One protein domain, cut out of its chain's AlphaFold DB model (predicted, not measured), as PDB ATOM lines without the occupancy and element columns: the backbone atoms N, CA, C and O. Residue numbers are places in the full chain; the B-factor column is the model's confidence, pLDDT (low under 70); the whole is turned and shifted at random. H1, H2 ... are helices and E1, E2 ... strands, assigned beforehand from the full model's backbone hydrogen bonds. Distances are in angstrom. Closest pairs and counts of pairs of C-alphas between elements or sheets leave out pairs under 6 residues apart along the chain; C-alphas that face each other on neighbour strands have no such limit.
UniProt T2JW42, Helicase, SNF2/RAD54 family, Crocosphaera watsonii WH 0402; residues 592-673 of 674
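Overview. This is residues 592 to 673 of the 674 residues of the protein "Helicase, SNF2/RAD54 family" of Crocosphaera watsonii WH 0402 (UniProt T2JW42). H2 packs over one face of a parallel sheet, E1 E3 E2; H1 packs on H2; H3 grazes the sheet. The 82 printed residues are mixed, compact, radius of gyration of the C-alphas 13.2 A, spanning 36 by 32 by 21 A.

Arrangement. H1 is residues 599 to 612, E1 620 to 625, H2 626 to 639, E2 645 to 648, H3 657 to 663, E3 668 to 673. H1 touches H2 with residues 600 to 604 alone, the closest C-alphas, 604 and 636, 6.9 A apart. E1 and E3 have N 622 and O 669 within hydrogen-bond range, 2.9 A; E3 and E2, N 648 and O 670, 2.8 A. H2 is over E3, its height over the sheet 9.2 A. H2 has 8 of 10 O i to N i+4 pairs within range.

Along the chain. H1 runs 20.1 A from C-alpha 599, (0.016, -31.953, -34.205); E3 ends at C-alpha 673, (-3.100, -14.830, -26.315).

Size, cuts and confidence. The printed part has no cut; pLDDT is under 70 at residues 665 and 667 to 673.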
ATOM      1  N   ALA A 592      -7.888 -33.096 -32.893       90.62
ATOM      2  CA  ALA A 592      -7.899 -33.529 -31.493       90.62
ATOM      3  C   ALA A 592      -7.045 -34.784 -31.209       90.62
ATOM      4  O   ALA A 592      -7.385 -35.581 -30.342       90.62
ATOM      5  N   ASP A 593      -5.926 -34.960 -31.921       89.50
ATOM      6  CA  ASP A 593      -4.964 -36.036 -31.643       89.50
ATOM      7  C   ASP A 593      -4.443 -35.969 -30.196       89.50
ATOM      8  O   ASP A 593      -4.221 -34.874 -29.660       89.50
ATOM      9  N   ASP A 594      -4.124 -37.123 -29.606       90.56
ATOM     10  CA  ASP A 594      -3.511 -37.209 -28.278       90.56
ATOM     11  C   ASP A 594      -2.226 -36.371 -28.150       90.56
ATOM     12  O   ASP A 594      -1.511 -36.030 -29.111       90.56
ATOM     13  N   MET A 595      -1.927 -35.981 -26.911       86.56
ATOM     14  CA  MET A 595      -0.705 -35.249 -26.591       86.56
ATOM     15  C   MET A 595       0.527 -36.081 -26.980       86.56
ATOM     16  O   MET A 595       0.628 -37.258 -26.659       86.56
ATOM     17  N   GLY A 596       1.478 -35.463 -27.687       85.38
ATOM     18  CA  GLY A 596       2.712 -36.128 -28.128       85.38
ATOM     19  C   GLY A 596       2.676 -36.743 -29.534       85.38
ATOM     20  O   GLY A 596       3.738 -37.032 -30.077       85.38
ATOM     21  N   LEU A 597       1.515 -36.840 -30.195       89.75
ATOM     22  CA  LEU A 597       1.422 -37.381 -31.565       89.75
ATOM     23  C   LEU A 597       1.954 -36.440 -32.666       89.75
ATOM     24  O   LEU A 597       2.080 -36.830 -33.830       89.75
ATOM     25  N   GLY A 598       2.343 -35.215 -32.311       90.38
ATOM     26  CA  GLY A 598       2.944 -34.258 -33.239       90.38
ATOM     27  C   GLY A 598       1.916 -33.550 -34.123       90.38
ATOM     28  O   GLY A 598       2.011 -33.604 -35.344       90.38
ATOM     29  N   LYS A 599       0.968 -32.838 -33.505       94.62
ATOM     30  CA  LYS A 599       0.016 -31.953 -34.205       94.62
ATOM     31  C   LYS A 599       0.712 -30.791 -34.925       94.62
ATOM     32  O   LYS A 599       0.345 -30.432 -36.037       94.62
ATOM     33  N   THR A 600       1.759 -30.236 -34.320       93.19
ATOM     34  CA  THR A 600       2.551 -29.135 -34.886       93.19
ATOM     35  C   THR A 600       3.202 -29.493 -36.234       93.19
ATOM     36  O   THR A 600       2.951 -28.778 -37.206       93.19
ATOM     37  N   PRO A 601       3.964 -30.603 -36.379       93.00
ATOM     38  CA  PRO A 601       4.517 -30.987 -37.677       93.00
ATOM     39  C   PRO A 601       3.440 -31.369 -38.702       93.00
ATOM     40  O   PRO A 601       3.652 -31.119 -39.887       93.00
ATOM     41  N   GLN A 602       2.285 -31.904 -38.277       93.81
ATOM     42  CA  GLN A 602       1.143 -32.116 -39.178       93.81
ATOM     43  C   GLN A 602       0.647 -30.789 -39.768       93.81
ATOM     44  O   GLN A 602       0.551 -30.664 -40.986       93.81
ATOM     45  N   LEU A 603       0.412 -29.769 -38.932       93.31
ATOM     46  CA  LEU A 603      -0.037 -28.459 -39.411       93.31
ATOM     47  C   LEU A 603       0.998 -27.806 -40.340       93.31
ATOM     48  O   LEU A 603       0.640 -27.264 -41.380       93.31
ATOM     49  N   ILE A 604       2.290 -27.891 -40.006       93.00
ATOM     50  CA  ILE A 604       3.368 -27.363 -40.856       93.00
ATOM     51  C   ILE A 604       3.398 -28.074 -42.217       93.00
ATOM     52  O   ILE A 604       3.528 -27.415 -43.251       93.00
ATOM     53  N   GLY A 605       3.255 -29.404 -42.229       93.00
ATOM     54  CA  GLY A 605       3.139 -30.187 -43.458       93.00
ATOM     55  C   GLY A 605       1.951 -29.733 -44.306       93.00
ATOM     56  O   GLY A 605       2.113 -29.444 -45.489       93.00
ATOM     57  N   PHE A 606       0.782 -29.572 -43.687       93.25
ATOM     58  CA  PHE A 606      -0.419 -29.061 -44.346       93.25
ATOM     59  C   PHE A 606      -0.215 -27.674 -44.979       93.25
ATOM     60  O   PHE A 606      -0.530 -27.491 -46.154       93.25
ATOM     61  N   LEU A 607       0.397 -26.717 -44.273       91.31
ATOM     62  CA  LEU A 607       0.667 -25.382 -44.829       91.31
ATOM     63  C   LEU A 607       1.622 -25.418 -46.031       91.31
ATOM     64  O   LEU A 607       1.432 -24.688 -47.003       91.31
ATOM     65  N   LEU A 608       2.647 -26.275 -45.989       90.50
ATOM     66  CA  LEU A 608       3.541 -26.475 -47.131       90.50
ATOM     67  C   LEU A 608       2.824 -27.117 -48.321       90.50
ATOM     68  O   LEU A 608       3.108 -26.746 -49.459       90.50
ATOM     69  N   HIS A 609       1.891 -28.036 -48.067       90.88
ATOM     70  CA  HIS A 609       1.067 -28.634 -49.113       90.88
ATOM     71  C   HIS A 609       0.166 -27.593 -49.791       90.88
ATOM     72  O   HIS A 609       0.193 -27.475 -51.015       90.88
ATOM     73  N   LEU A 610      -0.544 -26.759 -49.022       88.44
ATOM     74  CA  LEU A 610      -1.352 -25.672 -49.592       88.44
ATOM     75  C   LEU A 610      -0.516 -24.702 -50.428       88.44
ATOM     76  O   LEU A 610      -0.970 -24.215 -51.461       88.44
ATOM     77  N   ARG A 611       0.724 -24.438 -50.007       85.50
ATOM     78  CA  ARG A 611       1.659 -23.621 -50.782       85.50
ATOM     79  C   ARG A 611       2.074 -24.297 -52.088       85.50
ATOM     80  O   ARG A 611       2.204 -23.603 -53.090       85.50
ATOM     81  N   SER A 612       2.322 -25.609 -52.090       86.00
ATOM     82  CA  SER A 612       2.697 -26.323 -53.317       86.00
ATOM     83  C   SER A 612       1.563 -26.414 -54.335       86.00
ATOM     84  O   SER A 612       1.851 -26.494 -55.523       86.00
ATOM     85  N   GLU A 613       0.316 -26.365 -53.868       83.69
ATOM     86  CA  GLU A 613      -0.896 -26.352 -54.696       83.69
ATOM     87  C   GLU A 613      -1.345 -24.930 -55.085       83.69
ATOM     88  O   GLU A 613      -2.419 -24.769 -55.652       83.69
ATOM     89  N   GLU A 614      -0.562 -23.890 -54.762       81.56
ATOM     90  CA  GLU A 614      -0.906 -22.478 -55.028       81.56
ATOM     91  C   GLU A 614      -2.248 -22.038 -54.400       81.56
ATOM     92  O   GLU A 614      -2.930 -21.151 -54.895       81.56
ATOM     93  N   MET A 615      -2.626 -22.651 -53.273       78.44
ATOM     94  CA  MET A 615      -3.853 -22.342 -52.522       78.44
ATOM     95  C   MET A 615      -3.592 -21.409 -51.324       78.44
ATOM     96  O   MET A 615      -4.525 -20.942 -50.659       78.44
ATOM     97  N   LEU A 616      -2.319 -21.150 -51.004       80.31
ATOM     98  CA  LEU A 616      -1.892 -20.333 -49.866       80.31
ATOM     99  C   LEU A 616      -1.466 -18.919 -50.297       80.31
ATOM    100  O   LEU A 616      -0.281 -18.588 -50.304       80.31
ATOM    101  N   ASP A 617      -2.454 -18.073 -50.591       74.25
ATOM    102  CA  ASP A 617      -2.233 -16.698 -51.080       74.25
ATOM    103  C   ASP A 617      -2.233 -15.629 -49.978       74.25
ATOM    104  O   ASP A 617      -1.994 -14.447 -50.233       74.25
ATOM    105  N   GLN A 618      -2.543 -16.024 -48.743       81.69
ATOM    106  CA  GLN A 618      -2.702 -15.126 -47.600       81.69
ATOM    107  C   GLN A 618      -1.849 -15.590 -46.411       81.69
ATOM    108  O   GLN A 618      -1.606 -16.790 -46.247       81.69
ATOM    109  N   PRO A 619      -1.391 -14.657 -45.558       85.12
ATOM    110  CA  PRO A 619      -0.624 -14.990 -44.366       85.12
ATOM    111  C   PRO A 619      -1.459 -15.832 -43.395       85.12
ATOM    112  O   PRO A 619      -2.588 -15.479 -43.058       85.12
ATOM    113  N   THR A 620      -0.880 -16.924 -42.899       88.00
ATOM    114  CA  THR A 620      -1.517 -17.785 -41.894       88.00
ATOM    115  C   THR A 620      -1.247 -17.258 -40.488       88.00
ATOM    116  O   THR A 620      -0.101 -16.960 -40.144       88.00
ATOM    117  N   LEU A 621      -2.290 -17.172 -39.663       90.50
ATOM    118  CA  LEU A 621      -2.201 -16.780 -38.258       90.50
ATOM    119  C   LEU A 621      -2.279 -18.017 -37.361       90.50
ATOM    120  O   LEU A 621      -3.278 -18.729 -37.380       90.50
ATOM    121  N   VAL A 622      -1.258 -18.238 -36.534       90.62
ATOM    122  CA  VAL A 622      -1.294 -19.258 -35.478       90.62
ATOM    123  C   VAL A 622      -1.452 -18.564 -34.143       90.62
ATOM    124  O   VAL A 622      -0.691 -17.652 -33.819       90.62
ATOM    125  N   ILE A 623      -2.423 -19.016 -33.366       91.75
ATOM    126  CA  ILE A 623      -2.722 -18.493 -32.042       91.75
ATOM    127  C   ILE A 623      -2.386 -19.568 -31.014       91.75
ATOM    128  O   ILE A 623      -2.860 -20.697 -31.128       91.75
ATOM    129  N   CYS A 624      -1.567 -19.240 -30.017       88.94
ATOM    130  CA  CYS A 624      -1.177 -20.203 -28.987       88.94
ATOM    131  C   CYS A 624      -0.883 -19.540 -27.628       88.94
ATOM    132  O   CYS A 624      -0.687 -18.322 -27.574       88.94
ATOM    133  N   PRO A 625      -0.848 -20.313 -26.522       90.56
ATOM    134  CA  PRO A 625      -0.391 -19.812 -25.228       90.56
ATOM    135  C   PRO A 625       1.033 -19.250 -25.298       90.56
ATOM    136  O   PRO A 625       1.888 -19.766 -26.024       90.56
ATOM    137  N   THR A 626       1.319 -18.232 -24.487       86.75
ATOM    138  CA  THR A 626       2.648 -17.592 -24.411       86.75
ATOM    139  C   THR A 626       3.783 -18.589 -24.157       86.75
ATOM    140  O   THR A 626       4.866 -18.446 -24.727       86.75
ATOM    141  N   SER A 627       3.527 -19.639 -23.371       87.50
ATOM    142  CA  SER A 627       4.500 -20.676 -23.008       87.50
ATOM    143  C   SER A 627       5.015 -21.510 -24.188       87.50
ATOM    144  O   SER A 627       6.119 -22.047 -24.108       87.50
ATOM    145  N   VAL A 628       4.265 -21.606 -25.294       89.88
ATOM    146  CA  VAL A 628       4.604 -22.472 -26.441       89.88
ATOM    147  C   VAL A 628       5.015 -21.707 -27.703       89.88
ATOM    148  O   VAL A 628       5.381 -22.337 -28.695       89.88
ATOM    149  N   LEU A 629       5.042 -20.370 -27.676       88.25
ATOM    150  CA  LEU A 629       5.452 -19.534 -28.818       88.25
ATOM    151  C   LEU A 629       6.838 -19.900 -29.368       88.25
ATOM    152  O   LEU A 629       7.005 -20.132 -30.565       88.25
ATOM    153  N   ASN A 630       7.835 -19.983 -28.483       87.06
ATOM    154  CA  ASN A 630       9.210 -20.304 -28.873       87.06
ATOM    155  C   ASN A 630       9.327 -21.739 -29.404       87.06
ATOM    156  O   ASN A 630      10.199 -22.027 -30.224       87.06
ATOM    157  N   ASN A 631       8.457 -22.648 -28.946       90.44
ATOM    158  CA  ASN A 631       8.409 -24.008 -29.474       90.44
ATOM    159  C   ASN A 631       7.889 -24.011 -30.919       90.44
ATOM    160  O   ASN A 631       8.521 -24.611 -31.783       90.44
ATOM    161  N   TRP A 632       6.812 -23.270 -31.200       91.62
ATOM    162  CA  TRP A 632       6.304 -23.083 -32.563       91.62
ATOM    163  C   TRP A 632       7.363 -22.518 -33.509       91.62
ATOM    164  O   TRP A 632       7.560 -23.059 -34.594       91.62
ATOM    165  N   GLU A 633       8.089 -21.473 -33.102       89.19
ATOM    166  CA  GLU A 633       9.151 -20.899 -33.935       89.19
ATOM    167  C   GLU A 633      10.258 -21.920 -34.247       89.19
ATOM    168  O   GLU A 633      10.639 -22.083 -35.408       89.19
ATOM    169  N   ARG A 634      10.738 -22.651 -33.231       91.31
ATOM    170  CA  ARG A 634      11.761 -23.694 -33.408       91.31
ATOM    171  C   ARG A 634      11.287 -24.815 -34.326       91.31
ATOM    172  O   ARG A 634      12.055 -25.267 -35.172       91.31
ATOM    173  N   GLU A 635      10.045 -25.266 -34.175       93.56
ATOM    174  CA  GLU A 635       9.485 -26.324 -35.013       93.56
ATOM    175  C   GLU A 635       9.304 -25.879 -36.466       93.56
ATOM    176  O   GLU A 635       9.652 -26.638 -37.371       93.56
ATOM    177  N   VAL A 636       8.862 -24.641 -36.717       91.50
ATOM    178  CA  VAL A 636       8.778 -24.107 -38.086       91.50
ATOM    179  C   VAL A 636      10.166 -23.997 -38.715       91.50
ATOM    180  O   VAL A 636      10.348 -24.453 -39.839       91.50
ATOM    181  N   GLN A 637      11.171 -23.488 -37.996       91.19
ATOM    182  CA  GLN A 637      12.548 -23.433 -38.510       91.19
ATOM    183  C   GLN A 637      13.131 -24.827 -38.785       91.19
ATOM    184  O   GLN A 637      13.858 -25.019 -39.758       91.19
ATOM    185  N   LYS A 638      12.788 -25.816 -37.953       92.81
ATOM    186  CA  LYS A 638      13.234 -27.203 -38.109       92.81
ATOM    187  C   LYS A 638      12.577 -27.897 -39.303       92.81
ATOM    188  O   LYS A 638      13.283 -28.506 -40.100       92.81
ATOM    189  N   PHE A 639      11.248 -27.841 -39.405       92.31
ATOM    190  CA  PHE A 639      10.470 -28.633 -40.363       92.31
ATOM    191  C   PHE A 639      10.139 -27.886 -41.661       92.31
ATOM    192  O   PHE A 639       9.902 -28.529 -42.678       92.31
ATOM    193  N   ALA A 640      10.134 -26.554 -41.666       90.81
ATOM    194  CA  ALA A 640       9.791 -25.736 -42.828       90.81
ATOM    195  C   ALA A 640      10.584 -24.411 -42.860       90.81
ATOM    196  O   ALA A 640       9.989 -23.332 -42.804       90.81
ATOM    197  N   PRO A 641      11.924 -24.452 -43.010       88.00
ATOM    198  CA  PRO A 641      12.775 -23.252 -42.998       88.00
ATOM    199  C   PRO A 641      12.467 -22.261 -44.136       88.00
ATOM    200  O   PRO A 641      12.877 -21.105 -44.100       88.00
ATOM    201  N   THR A 642      11.738 -22.701 -45.164       86.25
ATOM    202  CA  THR A 642      11.270 -21.868 -46.281       86.25
ATOM    203  C   THR A 642      10.025 -21.039 -45.951       86.25
ATOM    204  O   THR A 642       9.615 -20.216 -46.779       86.25
ATOM    205  N   LEU A 643       9.388 -21.259 -44.794       85.25
ATOM    206  CA  LEU A 643       8.271 -20.455 -44.303       85.25
ATOM    207  C   LEU A 643       8.801 -19.293 -43.463       85.25
ATOM    208  O   LEU A 643       9.487 -19.475 -42.460       85.25
ATOM    209  N   SER A 644       8.462 -18.072 -43.868       83.81
ATOM    210  CA  SER A 644       8.853 -16.876 -43.131       83.81
ATOM    211  C   SER A 644       7.918 -16.645 -41.942       83.81
ATOM    212  O   SER A 644       6.717 -16.441 -42.120       83.81
ATOM    213  N   THR A 645       8.480 -16.645 -40.732       85.38
ATOM    214  CA  THR A 645       7.747 -16.440 -39.475       85.38
ATOM    215  C   THR A 645       7.865 -15.001 -38.958       85.38
ATOM    216  O   THR A 645       8.839 -14.286 -39.242       85.38
ATOM    217  N   LEU A 646       6.852 -14.564 -38.208       86.44
ATOM    218  CA  LEU A 646       6.821 -13.327 -37.426       86.44
ATOM    219  C   LEU A 646       6.176 -13.614 -36.066       86.44
ATOM    220  O   LEU A 646       5.031 -14.052 -36.030       86.44
ATOM    221  N   ILE A 647       6.876 -13.339 -34.964       85.94
ATOM    222  CA  ILE A 647       6.303 -13.421 -33.614       85.94
ATOM    223  C   ILE A 647       5.650 -12.084 -33.260       85.94
ATOM    224  O   ILE A 647       6.296 -11.037 -33.285       85.94
ATOM    225  N   HIS A 648       4.372 -12.127 -32.890       85.88
ATOM    226  CA  HIS A 648       3.581 -10.980 -32.462       85.88
ATOM    227  C   HIS A 648       3.190 -11.100 -30.989       85.88
ATOM    228  O   HIS A 648       2.122 -11.606 -30.648       85.88
ATOM    229  N   HIS A 649       4.063 -10.629 -30.103       84.62
ATOM    230  CA  HIS A 649       3.873 -10.698 -28.653       84.62
ATOM    231  C   HIS A 649       4.568  -9.521 -27.942       84.62
ATOM    232  O   HIS A 649       5.508  -8.933 -28.479       84.62
ATOM    233  N   GLY A 650       4.107  -9.187 -26.732       81.19
ATOM    234  CA  GLY A 650       4.698  -8.168 -25.858       81.19
ATOM    235  C   GLY A 650       4.274  -6.724 -26.152       81.19
ATOM    236  O   GLY A 650       3.626  -6.420 -27.157       81.19
ATOM    237  N   ASP A 651       4.670  -5.810 -25.265       75.19
ATOM    238  CA  ASP A 651       4.215  -4.409 -25.270       75.19
ATOM    239  C   ASP A 651       4.729  -3.593 -26.460       75.19
ATOM    240  O   ASP A 651       4.079  -2.646 -26.909       75.19
ATOM    241  N   LYS A 652       5.876  -3.995 -27.021       78.88
ATOM    242  CA  LYS A 652       6.523  -3.353 -28.178       78.88
ATOM    243  C   LYS A 652       6.035  -3.887 -29.532       78.88
ATOM    244  O   LYS A 652       6.614  -3.549 -30.564       78.88
ATOM    245  N   ARG A 653       4.990  -4.723 -29.558       81.50
ATOM    246  CA  ARG A 653       4.450  -5.279 -30.807       81.50
ATOM    247  C   ARG A 653       3.898  -4.182 -31.719       81.50
ATOM    248  O   ARG A 653       3.299  -3.209 -31.261       81.50
ATOM    249  N   SER A 654       4.063  -4.355 -33.028       80.12
ATOM    250  CA  SER A 654       3.540  -3.409 -34.021       80.12
ATOM    251  C   SER A 654       2.005  -3.333 -33.958       80.12
ATOM    252  O   SER A 654       1.336  -4.328 -33.705       80.12
ATOM    253  N   LYS A 655       1.403  -2.161 -34.183       83.25
ATOM    254  CA  LYS A 655      -0.063  -1.982 -34.147       83.25
ATOM    255  C   LYS A 655      -0.565  -1.290 -35.417       83.25
ATOM    256  O   LYS A 655       0.195  -0.600 -36.099       83.25
ATOM    257  N   GLY A 656      -1.843  -1.485 -35.743       84.50
ATOM    258  CA  GLY A 656      -2.505  -0.834 -36.878       84.50
ATOM    259  C   GLY A 656      -1.807  -1.087 -38.221       84.50
ATOM    260  O   GLY A 656      -1.411  -2.210 -38.530       84.50
ATOM    261  N   LYS A 657      -1.613  -0.030 -39.018       82.62
ATOM    262  CA  LYS A 657      -1.029  -0.114 -40.372       82.62
ATOM    263  C   LYS A 657       0.387  -0.716 -40.399       82.62
ATOM    264  O   LYS A 657       0.747  -1.375 -41.372       82.62
ATOM    265  N   ALA A 658       1.179  -0.525 -39.339       82.06
ATOM    266  CA  ALA A 658       2.532  -1.078 -39.244       82.06
ATOM    267  C   ALA A 658       2.525  -2.612 -39.128       82.06
ATOM    268  O   ALA A 658       3.365  -3.272 -39.733       82.06
ATOM    269  N   PHE A 659       1.546  -3.176 -38.413       83.62
ATOM    270  CA  PHE A 659       1.351  -4.623 -38.319       83.62
ATOM    271  C   PHE A 659       0.936  -5.219 -39.666       83.62
ATOM    272  O   PHE A 659       1.579  -6.148 -40.139       83.62
ATOM    273  N   VAL A 660      -0.055  -4.622 -40.337       82.19
ATOM    274  CA  VAL A 660      -0.524  -5.091 -41.655       82.19
ATOM    275  C   VAL A 660       0.620  -5.129 -42.677       82.19
ATOM    276  O   VAL A 660       0.769  -6.109 -43.399       82.19
ATOM    277  N   LYS A 661       1.489  -4.108 -42.689       81.88
ATOM    278  CA  LYS A 661       2.668  -4.054 -43.572       81.88
ATOM    279  C   LYS A 661       3.760  -5.071 -43.209       81.88
ATOM    280  O   LYS A 661       4.516  -5.488 -44.084       81.88
ATOM    281  N   ALA A 662       3.891  -5.425 -41.932       79.00
ATOM    282  CA  ALA A 662       4.838  -6.442 -41.479       79.00
ATOM    283  C   ALA A 662       4.350  -7.857 -41.832       79.00
ATOM    284  O   ALA A 662       5.144  -8.681 -42.280       79.00
ATOM    285  N   VAL A 663       3.045  -8.103 -41.685       81.69
ATOM    286  CA  VAL A 663       2.395  -9.387 -41.968       81.69
ATOM    287  C   VAL A 663       2.286  -9.652 -43.467       81.69
ATOM    288  O   VAL A 663       2.561 -10.765 -43.890       81.69
ATOM    289  N   SER A 664       1.999  -8.646 -44.300       75.25
ATOM    290  CA  SER A 664       1.907  -8.835 -45.759       75.25
ATOM    291  C   SER A 664       3.220  -9.270 -46.426       75.25
ATOM    292  O   SER A 664       3.215  -9.735 -47.562       75.25
ATOM    293  N   LYS A 665       4.355  -9.130 -45.728       69.94
ATOM    294  CA  LYS A 665       5.681  -9.594 -46.171       69.94
ATOM    295  C   LYS A 665       6.051 -10.984 -45.643       69.94
ATOM    296  O   LYS A 665       7.157 -11.461 -45.903       69.94
ATOM    297  N   LYS A 666       5.185 -11.604 -44.840       72.88
ATOM    298  CA  LYS A 666       5.437 -12.855 -44.120       72.88
ATOM    299  C   LYS A 666       4.356 -13.873 -44.465       72.88
ATOM    300  O   LYS A 666       3.218 -13.505 -44.714       72.88
ATOM    301  N   MET A 667       4.716 -15.153 -44.489       64.00
ATOM    302  CA  MET A 667       3.771 -16.234 -44.807       64.00
ATOM    303  C   MET A 667       3.096 -16.795 -43.551       64.00
ATOM    304  O   MET A 667       1.943 -17.211 -43.611       64.00
ATOM    305  N   LEU A 668       3.788 -16.765 -42.408       66.12
ATOM    306  CA  LEU A 668       3.269 -17.212 -41.117       66.12
ATOM    307  C   LEU A 668       3.430 -16.108 -40.066       66.12
ATOM    308  O   LEU A 668       4.526 -15.586 -39.853       66.12
ATOM    309  N   SER A 669       2.346 -15.784 -39.368       66.31
ATOM    310  CA  SER A 669       2.348 -14.899 -38.202       66.31
ATOM    311  C   SER A 669       1.932 -15.688 -36.961       66.31
ATOM    312  O   SER A 669       0.863 -16.289 -36.936       66.31
ATOM    313  N   LEU A 670       2.780 -15.701 -35.934       67.56
ATOM    314  CA  LEU A 670       2.528 -16.340 -34.643       67.56
ATOM    315  C   LEU A 670       2.047 -15.276 -33.651       67.56
ATOM    316  O   LEU A 670       2.752 -14.300 -33.401       67.56
ATOM    317  N   LEU A 671       0.866 -15.460 -33.075       68.56
ATOM    318  CA  LEU A 671       0.251 -14.569 -32.095       68.56
ATOM    319  C   LEU A 671       0.098 -15.301 -30.758       68.56
ATOM    320  O   LEU A 671      -0.397 -16.425 -30.720       68.56
ATOM    321  N   ALA A 672       0.474 -14.648 -29.659       57.78
ATOM    322  CA  ALA A 672       0.122 -15.128 -28.325       57.78
ATOM    323  C   ALA A 672      -1.163 -14.478 -27.813       57.78
ATOM    324  O   ALA A 672      -1.341 -13.264 -27.944       57.78
ATOM    325  N   ILE A 673      -2.009 -15.292 -27.178       50.75
ATOM    326  CA  ILE A 673      -3.100 -14.830 -26.315       50.75
ATOM    327  C   ILE A 673      -2.617 -14.919 -24.866       50.75
ATOM    328  O   ILE A 673      -1.984 -15.910 -24.489       50.75
TER     329      ILE A 673